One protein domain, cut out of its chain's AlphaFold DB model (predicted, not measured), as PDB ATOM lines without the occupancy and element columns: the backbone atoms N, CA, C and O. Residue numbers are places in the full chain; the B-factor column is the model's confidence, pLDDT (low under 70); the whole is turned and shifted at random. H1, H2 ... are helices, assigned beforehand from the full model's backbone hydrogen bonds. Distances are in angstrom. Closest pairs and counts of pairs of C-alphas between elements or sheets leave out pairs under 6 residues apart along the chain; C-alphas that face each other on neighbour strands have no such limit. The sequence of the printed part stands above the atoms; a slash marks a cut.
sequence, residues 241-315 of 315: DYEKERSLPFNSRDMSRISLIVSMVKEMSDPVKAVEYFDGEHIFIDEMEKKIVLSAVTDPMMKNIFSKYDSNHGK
ATOM      1  N   ASP A 241       9.134-109.306  29.517       79.44
ATOM      2  CA  ASP A 241       9.075-109.071  30.963       79.44
ATOM      3  C   ASP A 241       7.679-108.565  31.365       79.44
ATOM      4  O   ASP A 241       7.379-107.368  31.343       79.44
ATOM      5  N   TYR A 242       6.802-109.514  31.688       78.25
ATOM      6  CA  TYR A 242       5.386-109.260  31.954       78.25
ATOM      7  C   TYR A 242       5.148-108.360  33.176       78.25
ATOM      8  O   TYR A 242       4.273-107.492  33.159       78.25
ATOM      9  N   GLU A 243       5.943-108.539  34.231       78.94
ATOM     10  CA  GLU A 243       5.798-107.801  35.490       78.94
ATOM     11  C   GLU A 243       6.185-106.331  35.325       78.94
ATOM     12  O   GLU A 243       5.494-105.433  35.818       78.94
ATOM     13  N   LYS A 244       7.244-106.065  34.554       83.19
ATOM     14  CA  LYS A 244       7.654-104.700  34.225       83.19
ATOM     15  C   LYS A 244       6.558-103.954  33.461       83.19
ATOM     16  O   LYS A 244       6.199-102.834  33.826       83.19
ATOM     17  N   GLU A 245       6.005-104.577  32.426       81.88
ATOM     18  CA  GLU A 245       5.028-103.958  31.526       81.88
ATOM     19  C   GLU A 245       3.659-103.723  32.181       81.88
ATOM     20  O   GLU A 245       2.984-102.734  31.886       81.88
ATOM     21  N   ARG A 246       3.257-104.595  33.113       83.50
ATOM     22  CA  ARG A 246       1.971-104.503  33.819       83.50
ATOM     23  C   ARG A 246       1.830-103.233  34.656       83.50
ATOM     24  O   ARG A 246       0.726-102.716  34.810       83.50
ATOM     25  N   SER A 247       2.944-102.723  35.175       83.62
ATOM     26  CA  SER A 247       2.983-101.490  35.971       83.62
ATOM     27  C   SER A 247       2.834-100.210  35.138       83.62
ATOM     28  O   SER A 247       2.597 -99.135  35.694       83.62
ATOM     29  N   LEU A 248       2.962-100.310  33.811       85.94
ATOM     30  CA  LEU A 248       2.987 -99.166  32.910       85.94
ATOM     31  C   LEU A 248       1.609 -98.910  32.274       85.94
ATOM     32  O   LEU A 248       0.902 -99.856  31.896       85.94
ATOM     33  N   PRO A 249       1.224 -97.632  32.085       85.69
ATOM     34  CA  PRO A 249       0.075 -97.285  31.255       85.69
ATOM     35  C   PRO A 249       0.340 -97.686  29.797       85.69
ATOM     36  O   PRO A 249       1.483 -97.635  29.344       85.69
ATOM     37  N   PHE A 250      -0.715 -98.027  29.045       83.06
ATOM     38  CA  PHE A 250      -0.609 -98.578  27.683       83.06
ATOM     39  C   PHE A 250       0.371 -97.813  26.775       83.06
ATOM     40  O   PHE A 250       1.243 -98.414  26.161       83.06
ATOM     41  N   ASN A 251       0.290 -96.478  26.746       84.12
ATOM     42  CA  ASN A 251       1.122 -95.631  25.879       84.12
ATOM     43  C   ASN A 251       2.629 -95.676  26.196       84.12
ATOM     44  O   ASN A 251       3.431 -95.191  25.402       84.12
ATOM     45  N   SER A 252       3.011 -96.200  27.360       85.19
ATOM     46  CA  SER A 252       4.401 -96.321  27.813       85.19
ATOM     47  C   SER A 252       4.920 -97.758  27.774       85.19
ATOM     48  O   SER A 252       6.065 -97.984  28.161       85.19
ATOM     49  N   ARG A 253       4.094 -98.712  27.330       86.00
ATOM     50  CA  ARG A 253       4.471-100.118  27.146       86.00
ATOM     51  C   ARG A 253       5.360-100.303  25.924       86.00
ATOM     52  O   ARG A 253       5.384 -99.458  25.024       86.00
ATOM     53  N   ASP A 254       6.068-101.424  25.873       85.56
ATOM     54  CA  ASP A 254       6.875-101.791  24.714       85.56
ATOM     55  C   ASP A 254       5.986-102.017  23.480       85.56
ATOM     56  O   ASP A 254       5.311-103.036  23.321       85.56
ATOM     57  N   MET A 255       6.001-101.046  22.569       86.50
ATOM     58  CA  MET A 255       5.242-101.109  21.320       86.50
ATOM     59  C   MET A 255       5.756-102.201  20.377       86.50
ATOM     60  O   MET A 255       4.991-102.679  19.545       86.50
ATOM     61  N   SER A 256       7.011-102.637  20.522       83.00
ATOM     62  CA  SER A 256       7.572-103.763  19.761       83.00
ATOM     63  C   SER A 256       6.893-105.066  20.170       83.00
ATOM     64  O   SER A 256       6.485-105.846  19.314       83.00
ATOM     65  N   ARG A 257       6.665-105.251  21.478       87.06
ATOM     66  CA  ARG A 257       5.873-106.363  22.012       87.06
ATOM     67  C   ARG A 257       4.463-106.364  21.424       87.06
ATOM     68  O   ARG A 257       4.003-107.386  20.928       87.06
ATOM     69  N   ILE A 258       3.777-105.223  21.456       87.31
ATOM     70  CA  ILE A 258       2.407-105.118  20.929       87.31
ATOM     71  C   ILE A 258       2.390-105.378  19.412       87.31
ATOM     72  O   ILE A 258       1.501-106.073  18.926       87.31
ATOM     73  N   SER A 259       3.399-104.905  18.673       84.94
ATOM     74  CA  SER A 259       3.583-105.209  17.245       84.94
ATOM     75  C   SER A 259       3.715-106.707  16.988       84.94
ATOM     76  O   SER A 259       3.061-107.232  16.087       84.94
ATOM     77  N   LEU A 260       4.499-107.408  17.812       85.12
ATOM     78  CA  LEU A 260       4.650-108.858  17.743       85.12
ATOM     79  C   LEU A 260       3.316-109.577  17.982       85.12
ATOM     80  O   LEU A 260       2.976-110.500  17.252       85.12
ATOM     81  N   ILE A 261       2.511-109.128  18.948       87.62
ATOM     82  CA  ILE A 261       1.177-109.704  19.171       87.62
ATOM     83  C   ILE A 261       0.277-109.470  17.946       87.62
ATOM     84  O   ILE A 261      -0.397-110.388  17.482       87.62
ATOM     85  N   VAL A 262       0.287-108.259  17.379       87.75
ATOM     86  CA  VAL A 262      -0.491-107.919  16.175       87.75
ATOM     87  C   VAL A 262      -0.067-108.766  14.974       87.75
ATOM     88  O   VAL A 262      -0.931-109.211  14.218       87.75
ATOM     89  N   SER A 263       1.232-109.005  14.774       84.38
ATOM     90  CA  SER A 263       1.721-109.847  13.679       84.38
ATOM     91  C   SER A 263       1.325-111.310  13.876       84.38
ATOM     92  O   SER A 263       0.762-111.904  12.958       84.38
ATOM     93  N   MET A 264       1.478-111.844  15.092       84.44
ATOM     94  CA  MET A 264       1.036-113.194  15.456       84.44
ATOM     95  C   MET A 264      -0.466-113.406  15.198       84.44
ATOM     96  O   MET A 264      -0.860-114.451  14.686       84.44
ATOM     97  N   VAL A 265      -1.310-112.416  15.506       84.88
ATOM     98  CA  VAL A 265      -2.758-112.478  15.236       84.88
ATOM     99  C   VAL A 265      -3.058-112.388  13.733       84.88
ATOM    100  O   VAL A 265      -3.948-113.080  13.247       84.88
ATOM    101  N   LYS A 266      -2.313-111.577  12.967       83.00
ATOM    102  CA  LYS A 266      -2.481-111.455  11.504       83.00
ATOM    103  C   LYS A 266      -2.084-112.712  10.728       83.00
ATOM    104  O   LYS A 266      -2.562-112.893   9.612       83.00
ATOM    105  N   GLU A 267      -1.214-113.556  11.281       76.75
ATOM    106  CA  GLU A 267      -0.861-114.846  10.674       76.75
ATOM    107  C   GLU A 267      -2.007-115.872  10.735       76.75
ATOM    108  O   GLU A 267      -1.970-116.886  10.033       76.75
ATOM    109  N   MET A 268      -3.040-115.607  11.538       75.38
ATOM    110  CA  MET A 268      -4.200-116.478  11.693       75.38
ATOM    111  C   MET A 268      -5.280-116.192  10.648       75.38
ATOM    112  O   MET A 268      -5.495-115.055  10.233       75.38
ATOM    113  N   SER A 269      -5.999-117.241  10.241       70.31
ATOM    114  CA  SER A 269      -7.098-117.144   9.271       70.31
ATOM    115  C   SER A 269      -8.301-116.349   9.790       70.31
ATOM    116  O   SER A 269      -8.990-115.712   8.996       70.31
ATOM    117  N   ASP A 270      -8.537-116.377  11.103       75.50
ATOM    118  CA  ASP A 270      -9.599-115.638  11.790       75.50
ATOM    119  C   ASP A 270      -8.989-114.787  12.923       75.50
ATOM    120  O   ASP A 270      -8.684-115.312  14.001       75.50
ATOM    121  N   PRO A 271      -8.785-113.476  12.695       79.75
ATOM    122  CA  PRO A 271      -8.190-112.582  13.683       79.75
ATOM    123  C   PRO A 271      -9.014-112.434  14.967       79.75
ATOM    124  O   PRO A 271      -8.436-112.201  16.025       79.75
ATOM    125  N   VAL A 272     -10.343-112.570  14.901       76.38
ATOM    126  CA  VAL A 272     -11.216-112.409  16.074       76.38
ATOM    127  C   VAL A 272     -11.018-113.590  17.019       76.38
ATOM    128  O   VAL A 272     -10.690-113.395  18.189       76.38
ATOM    129  N   LYS A 273     -11.094-114.816  16.491       70.50
ATOM    130  CA  LYS A 273     -10.833-116.034  17.275       70.50
ATOM    131  C   LYS A 273      -9.399-116.096  17.793       70.50
ATOM    132  O   LYS A 273      -9.162-116.555  18.907       70.50
ATOM    133  N   ALA A 274      -8.433-115.609  17.014       78.19
ATOM    134  CA  ALA A 274      -7.043-115.537  17.450       78.19
ATOM    135  C   ALA A 274      -6.864-114.605  18.659       78.19
ATOM    136  O   ALA A 274      -6.163-114.967  19.601       78.19
ATOM    137  N   VAL A 275      -7.536-113.447  18.681       81.88
ATOM    138  CA  VAL A 275      -7.531-112.560  19.855       81.88
ATOM    139  C   VAL A 275      -8.148-113.253  21.069       81.88
ATOM    140  O   VAL A 275      -7.563-113.209  22.145       81.88
ATOM    141  N   GLU A 276      -9.281-113.939  20.924       74.50
ATOM    142  CA  GLU A 276      -9.890-114.673  22.043       74.50
ATOM    143  C   GLU A 276      -8.972-115.767  22.600       74.50
ATOM    144  O   GLU A 276      -8.827-115.901  23.815       74.50
ATOM    145  N   TYR A 277      -8.294-116.510  21.722       74.06
ATOM    146  CA  TYR A 277      -7.317-117.513  22.135       74.06
ATOM    147  C   TYR A 277      -6.142-116.880  22.896       74.06
ATOM    148  O   TYR A 277      -5.732-117.378  23.940       74.06
ATOM    149  N   PHE A 278      -5.609-115.760  22.404       82.62
ATOM    150  CA  PHE A 278      -4.467-115.071  23.019       82.62
ATOM    151  C   PHE A 278      -4.834-114.485  24.386       82.62
ATOM    152  O   PHE A 278      -4.012-114.476  25.301       82.62
ATOM    153  N   ASP A 279      -6.078-114.042  24.539       81.00
ATOM    154  CA  ASP A 279      -6.634-113.610  25.816       81.00
ATOM    155  C   ASP A 279      -6.728-114.772  26.815       81.00
ATOM    156  O   ASP A 279      -6.281-114.650  27.957       81.00
ATOM    157  N   GLY A 280      -7.204-115.937  26.358       67.00
ATOM    158  CA  GLY A 280      -7.188-117.180  27.136       67.00
ATOM    159  C   GLY A 280      -5.780-117.622  27.548       67.00
ATOM    160  O   GLY A 280      -5.591-118.136  28.647       67.00
ATOM    161  N   GLU A 281      -4.779-117.347  26.710       75.06
ATOM    162  CA  GLU A 281      -3.358-117.572  26.995       75.06
ATOM    163  C   GLU A 281      -2.703-116.476  27.846       75.06
ATOM    164  O   GLU A 281      -1.483-116.506  28.047       75.06
ATOM    165  N   HIS A 282      -3.478-115.509  28.343       79.12
ATOM    166  CA  HIS A 282      -2.981-114.378  29.124       79.12
ATOM    167  C   HIS A 282      -1.824-113.647  28.423       79.12
ATOM    168  O   HIS A 282      -0.828-113.312  29.058       79.12
ATOM    169  N   ILE A 283      -1.933-113.451  27.102       86.44
ATOM    170  CA  ILE A 283      -0.954-112.717  26.274       86.44
ATOM    171  C   ILE A 283      -1.162-111.207  26.354       86.44
ATOM    172  O   ILE A 283      -0.204-110.449  26.178       86.44
ATOM    173  N   PHE A 284      -2.394-110.778  26.637       87.69
ATOM    174  CA  PHE A 284      -2.721-109.382  26.895       87.69
ATOM    175  C   PHE A 284      -2.563-109.054  28.376       87.69
ATOM    176  O   PHE A 284      -2.861-109.866  29.256       87.69
ATOM    177  N   ILE A 285      -2.094-107.842  28.661       86.12
ATOM    178  CA  ILE A 285      -1.948-107.352  30.035       86.12
ATOM    179  C   ILE A 285      -3.291-106.867  30.593       86.12
ATOM    180  O   ILE A 285      -3.559-107.023  31.785       86.12
ATOM    181  N   ASP A 286      -4.126-106.267  29.745       84.06
ATOM    182  CA  ASP A 286      -5.445-105.755  30.107       84.06
ATOM    183  C   ASP A 286      -6.407-105.698  28.907       84.06
ATOM    184  O   ASP A 286      -6.041-105.904  27.746       84.06
ATOM    185  N   GLU A 287      -7.665-105.371  29.204       83.06
ATOM    186  CA  GLU A 287      -8.734-105.212  28.214       83.06
ATOM    187  C   GLU A 287      -8.486-104.072  27.215       83.06
ATOM    188  O   GLU A 287      -9.007-104.100  26.098       83.06
ATOM    189  N   MET A 288      -7.706-103.051  27.583       87.00
ATOM    190  CA  MET A 288      -7.392-101.950  26.670       87.00
ATOM    191  C   MET A 288      -6.476-102.439  25.550       87.00
ATOM    192  O   MET A 288      -6.724-102.168  24.376       87.00
ATOM    193  N   GLU A 289      -5.454-103.207  25.905       88.50
ATOM    194  CA  GLU A 289      -4.525-103.805  24.962       88.50
ATOM    195  C   GLU A 289      -5.211-104.791  24.017       88.50
ATOM    196  O   GLU A 289      -5.058-104.672  22.800       88.50
ATOM    197  N   LYS A 290      -6.045-105.685  24.558       91.25
ATOM    198  CA  LYS A 290      -6.874-106.608  23.771       91.25
ATOM    199  C   LYS A 290      -7.710-105.869  22.725       91.25
ATOM    200  O   LYS A 290      -7.701-106.233  21.549       91.25
ATOM    201  N   LYS A 291      -8.395-104.787  23.121       88.44
ATOM    202  CA  LYS A 291      -9.214-103.966  22.210       88.44
ATOM    203  C   LYS A 291      -8.385-103.287  21.124       88.44
ATOM    204  O   LYS A 291      -8.832-103.215  19.979       88.44
ATOM    205  N   ILE A 292      -7.196-102.791  21.459       88.19
ATOM    206  CA  ILE A 292      -6.311-102.130  20.494       88.19
ATOM    207  C   ILE A 292      -5.759-103.135  19.486       88.19
ATOM    208  O   ILE A 292      -5.788-102.853  18.290       88.19
ATOM    209  N   VAL A 293      -5.322-104.313  19.937       89.00
ATOM    210  CA  VAL A 293      -4.858-105.381  19.042       89.00
ATOM    211  C   VAL A 293      -5.991-105.841  18.131       89.00
ATOM    212  O   VAL A 293      -5.800-105.876  16.916       89.00
ATOM    213  N   LEU A 294      -7.187-106.091  18.677       88.56
ATOM    214  CA  LEU A 294      -8.367-106.454  17.888       88.56
ATOM    215  C   LEU A 294      -8.686-105.398  16.824       88.56
ATOM    216  O   LEU A 294      -8.894-105.725  15.656       88.56
ATOM    217  N   SER A 295      -8.671-104.120  17.202       86.44
ATOM    218  CA  SER A 295      -8.909-103.013  16.271       86.44
ATOM    219  C   SER A 295      -7.817-102.936  15.201       86.44
ATOM    220  O   SER A 295      -8.116-102.746  14.029       86.44
ATOM    221  N   ALA A 296      -6.548-103.152  15.558       86.38
ATOM    222  CA  ALA A 296      -5.427-103.102  14.617       86.38
ATOM    223  C   ALA A 296      -5.464-104.208  13.550       86.38
ATOM    224  O   ALA A 296      -4.879-104.042  12.472       86.38
ATOM    225  N   VAL A 297      -6.121-105.334  13.842       86.00
ATOM    226  CA  VAL A 297      -6.257-106.458  12.905       86.00
ATOM    227  C   VAL A 297      -7.590-106.483  12.160       86.00
ATOM    228  O   VAL A 297      -7.648-107.067  11.080       86.00
ATOM    229  N   THR A 298      -8.635-105.832  12.682       82.38
ATOM    230  CA  THR A 298      -9.975-105.810  12.066       82.38
ATOM    231  C   THR A 298     -10.306-104.502  11.343       82.38
ATOM    232  O   THR A 298     -11.005-104.542  10.333       82.38
ATOM    233  N   ASP A 299      -9.787-103.356  11.797       80.50
ATOM    234  CA  ASP A 299     -10.072-102.041  11.210       80.50
ATOM    235  C   ASP A 299      -9.075-101.703  10.076       80.50
ATOM    236  O   ASP A 299      -7.868-101.556  10.322       80.50
ATOM    237  N   PRO A 300      -9.549-101.510   8.826       72.88
ATOM    238  CA  PRO A 300      -8.711-101.100   7.700       72.88
ATOM    239  C   PRO A 300      -7.899 -99.821   7.949       72.88
ATOM    240  O   PRO A 300      -6.799 -99.689   7.408       72.88
ATOM    241  N   MET A 301      -8.407 -98.893   8.766       73.25
ATOM    242  CA  MET A 301      -7.757 -97.613   9.072       73.25
ATOM    243  C   MET A 301      -6.584 -97.764  10.048       73.25
ATOM    244  O   MET A 301      -5.658 -96.953  10.041       73.25
ATOM    245  N   MET A 302      -6.582 -98.828  10.853       74.50
ATOM    246  CA  MET A 302      -5.581 -99.086  11.897       74.50
ATOM    247  C   MET A 302      -4.468-100.042  11.422       74.50
ATOM    248  O   MET A 302      -3.489-100.276  12.134       74.50
ATOM    249  N   LYS A 303      -4.574-100.562  10.188       64.06
ATOM    250  CA  LYS A 303      -3.761-101.666   9.643       64.06
ATOM    251  C   LYS A 303      -2.241-101.442   9.697       64.06
ATOM    252  O   LYS A 303      -1.493-102.420   9.794       64.06
ATOM    253  N   ASN A 304      -1.803-100.179   9.676       70.38
ATOM    254  CA  ASN A 304      -0.394 -99.767   9.620       70.38
ATOM    255  C   ASN A 304       0.125 -99.101  10.905       70.38
ATOM    256  O   ASN A 304       1.245 -98.598  10.913       70.38
ATOM    257  N   ILE A 305      -0.653 -99.070  11.990       77.19
ATOM    258  CA  ILE A 305      -0.234 -98.376  13.222       77.19
ATOM    259  C   ILE A 305       1.055 -98.969  13.796       77.19
ATOM    260  O   ILE A 305       1.919 -98.229  14.266       77.19
ATOM    261  N   PHE A 306       1.223-100.286  13.673       73.19
ATOM    262  CA  PHE A 306       2.368-101.002  14.227       73.19
ATOM    263  C   PHE A 306       3.465-101.339  13.201       73.19
ATOM    264  O   PHE A 306       4.540-101.785  13.581       73.19
ATOM    265  N   SER A 307       3.285-101.020  11.912       67.94
ATOM    266  CA  SER A 307       4.212-101.452  10.847       67.94
ATOM    267  C   SER A 307       5.637-100.891  10.971       67.94
ATOM    268  O   SER A 307       6.558-101.383  10.327       67.94
ATOM    269  N   LYS A 308       5.833 -99.828  11.764       68.25
ATOM    270  CA  LYS A 308       7.150 -99.225  12.040       68.25
ATOM    271  C   LYS A 308       7.945 -99.969  13.119       68.25
ATOM    272  O   LYS A 308       9.142 -99.731  13.252       68.25
ATOM    273  N   TYR A 309       7.286-100.828  13.888       64.06
ATOM    274  CA  TYR A 309       7.895-101.583  14.981       64.06
ATOM    275  C   TYR A 309       8.285-103.006  14.542       64.06
ATOM    276  O   TYR A 309       9.209-103.580  15.111       64.06
ATOM    277  N   ASP A 310       7.703-103.510  13.445       56.25
ATOM    278  CA  ASP A 310       8.054-104.802  12.828       56.25
ATOM    279  C   ASP A 310       9.515-104.871  12.326       56.25
ATOM    280  O   ASP A 310      10.121-105.942  12.284       56.25
ATOM    281  N   SER A 311      10.132-103.728  11.995       48.16
ATOM    282  CA  SER A 311      11.507-103.641  11.468       48.16
ATOM    283  C   SER A 311      12.626-103.979  12.468       48.16
ATOM    284  O   SER A 311      13.787-104.054  12.062       48.16
ATOM    285  N   ASN A 312      12.308-104.217  13.744       45.59
ATOM    286  CA  ASN A 312      13.288-104.612  14.764       45.59
ATOM    287  C   ASN A 312      13.386-106.132  14.990       45.59
ATOM    288  O   ASN A 312      14.246-106.564  15.751       45.59
ATOM    289  N   HIS A 313      12.580-106.955  14.309       46.44
ATOM    290  CA  HIS A 313      12.602-108.422  14.449       46.44
ATOM    291  C   HIS A 313      13.454-109.153  13.389       46.44
ATOM    292  O   HIS A 313      13.370-110.371  13.253       46.44
ATOM    293  N   GLY A 314      14.281-108.415  12.640       37.09
ATOM    294  CA  GLY A 314      15.121-108.929  11.549       37.09
ATOM    295  C   GLY A 314      16.628-108.702  11.715       37.09
ATOM    296  O   GLY A 314      17.310-108.509  10.708       37.09
ATOM    297  N   LYS A 315      17.154-108.685  12.946       30.67
ATOM    298  CA  LYS A 315      18.602-108.724  13.203       30.67
ATOM    299  C   LYS A 315      18.969-109.776  14.229       30.67
ATOM    300  O   LYS A 315      18.287-109.816  15.273       30.67
TER     301      LYS A 315
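What this domain is: This is residues 241 to 315 of the 315 residues of an uncharacterized protein of Spirochaetae bacterium HGW-Spirochaetae-5 (UniProt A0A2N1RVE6). H2, H3 and H4 form a core, H3 and H4 as a hairpin that H2 crosses; short H1 sits apart. The printed part has 75 residues with four named helices, H1 to H4 in order, and no named strand. It is all helix and compact, radius of gyration of the C-alphas 11.9 A, spans 31 by 30 by 23 A.

Where its parts are: H1, residues 242 to 246, begins at C-alpha (5.386, -109.260, 31.954). H2, residues 255 to 266, is 16.2 A from first to last C-alpha; H3, residues 271 to 280, 14.3 A; H4, residues 287 to 298, 16.2 A, ending at C-alpha (-9.975, -105.810, 12.066).

How they stand to each other: H4, with residues 293 to 297 alone, touches H2 at a steep tilt of 52 degrees; closest C-alphas, Val 262 and Val 293, 5.8 A. Hairpin H3 and H4 touch at a shallow tilt of 23 degrees, opposite ways; closest C-alphas, Pro 271 and Val 297, 6.5 A. Every O i to N i+4 pair in H1, H2, H3 and H4 is within hydrogen-bond range.

The domain as a whole: The printed part has no cut and no long link; 11 residues, among them 307 to 315, have pLDDT under 70.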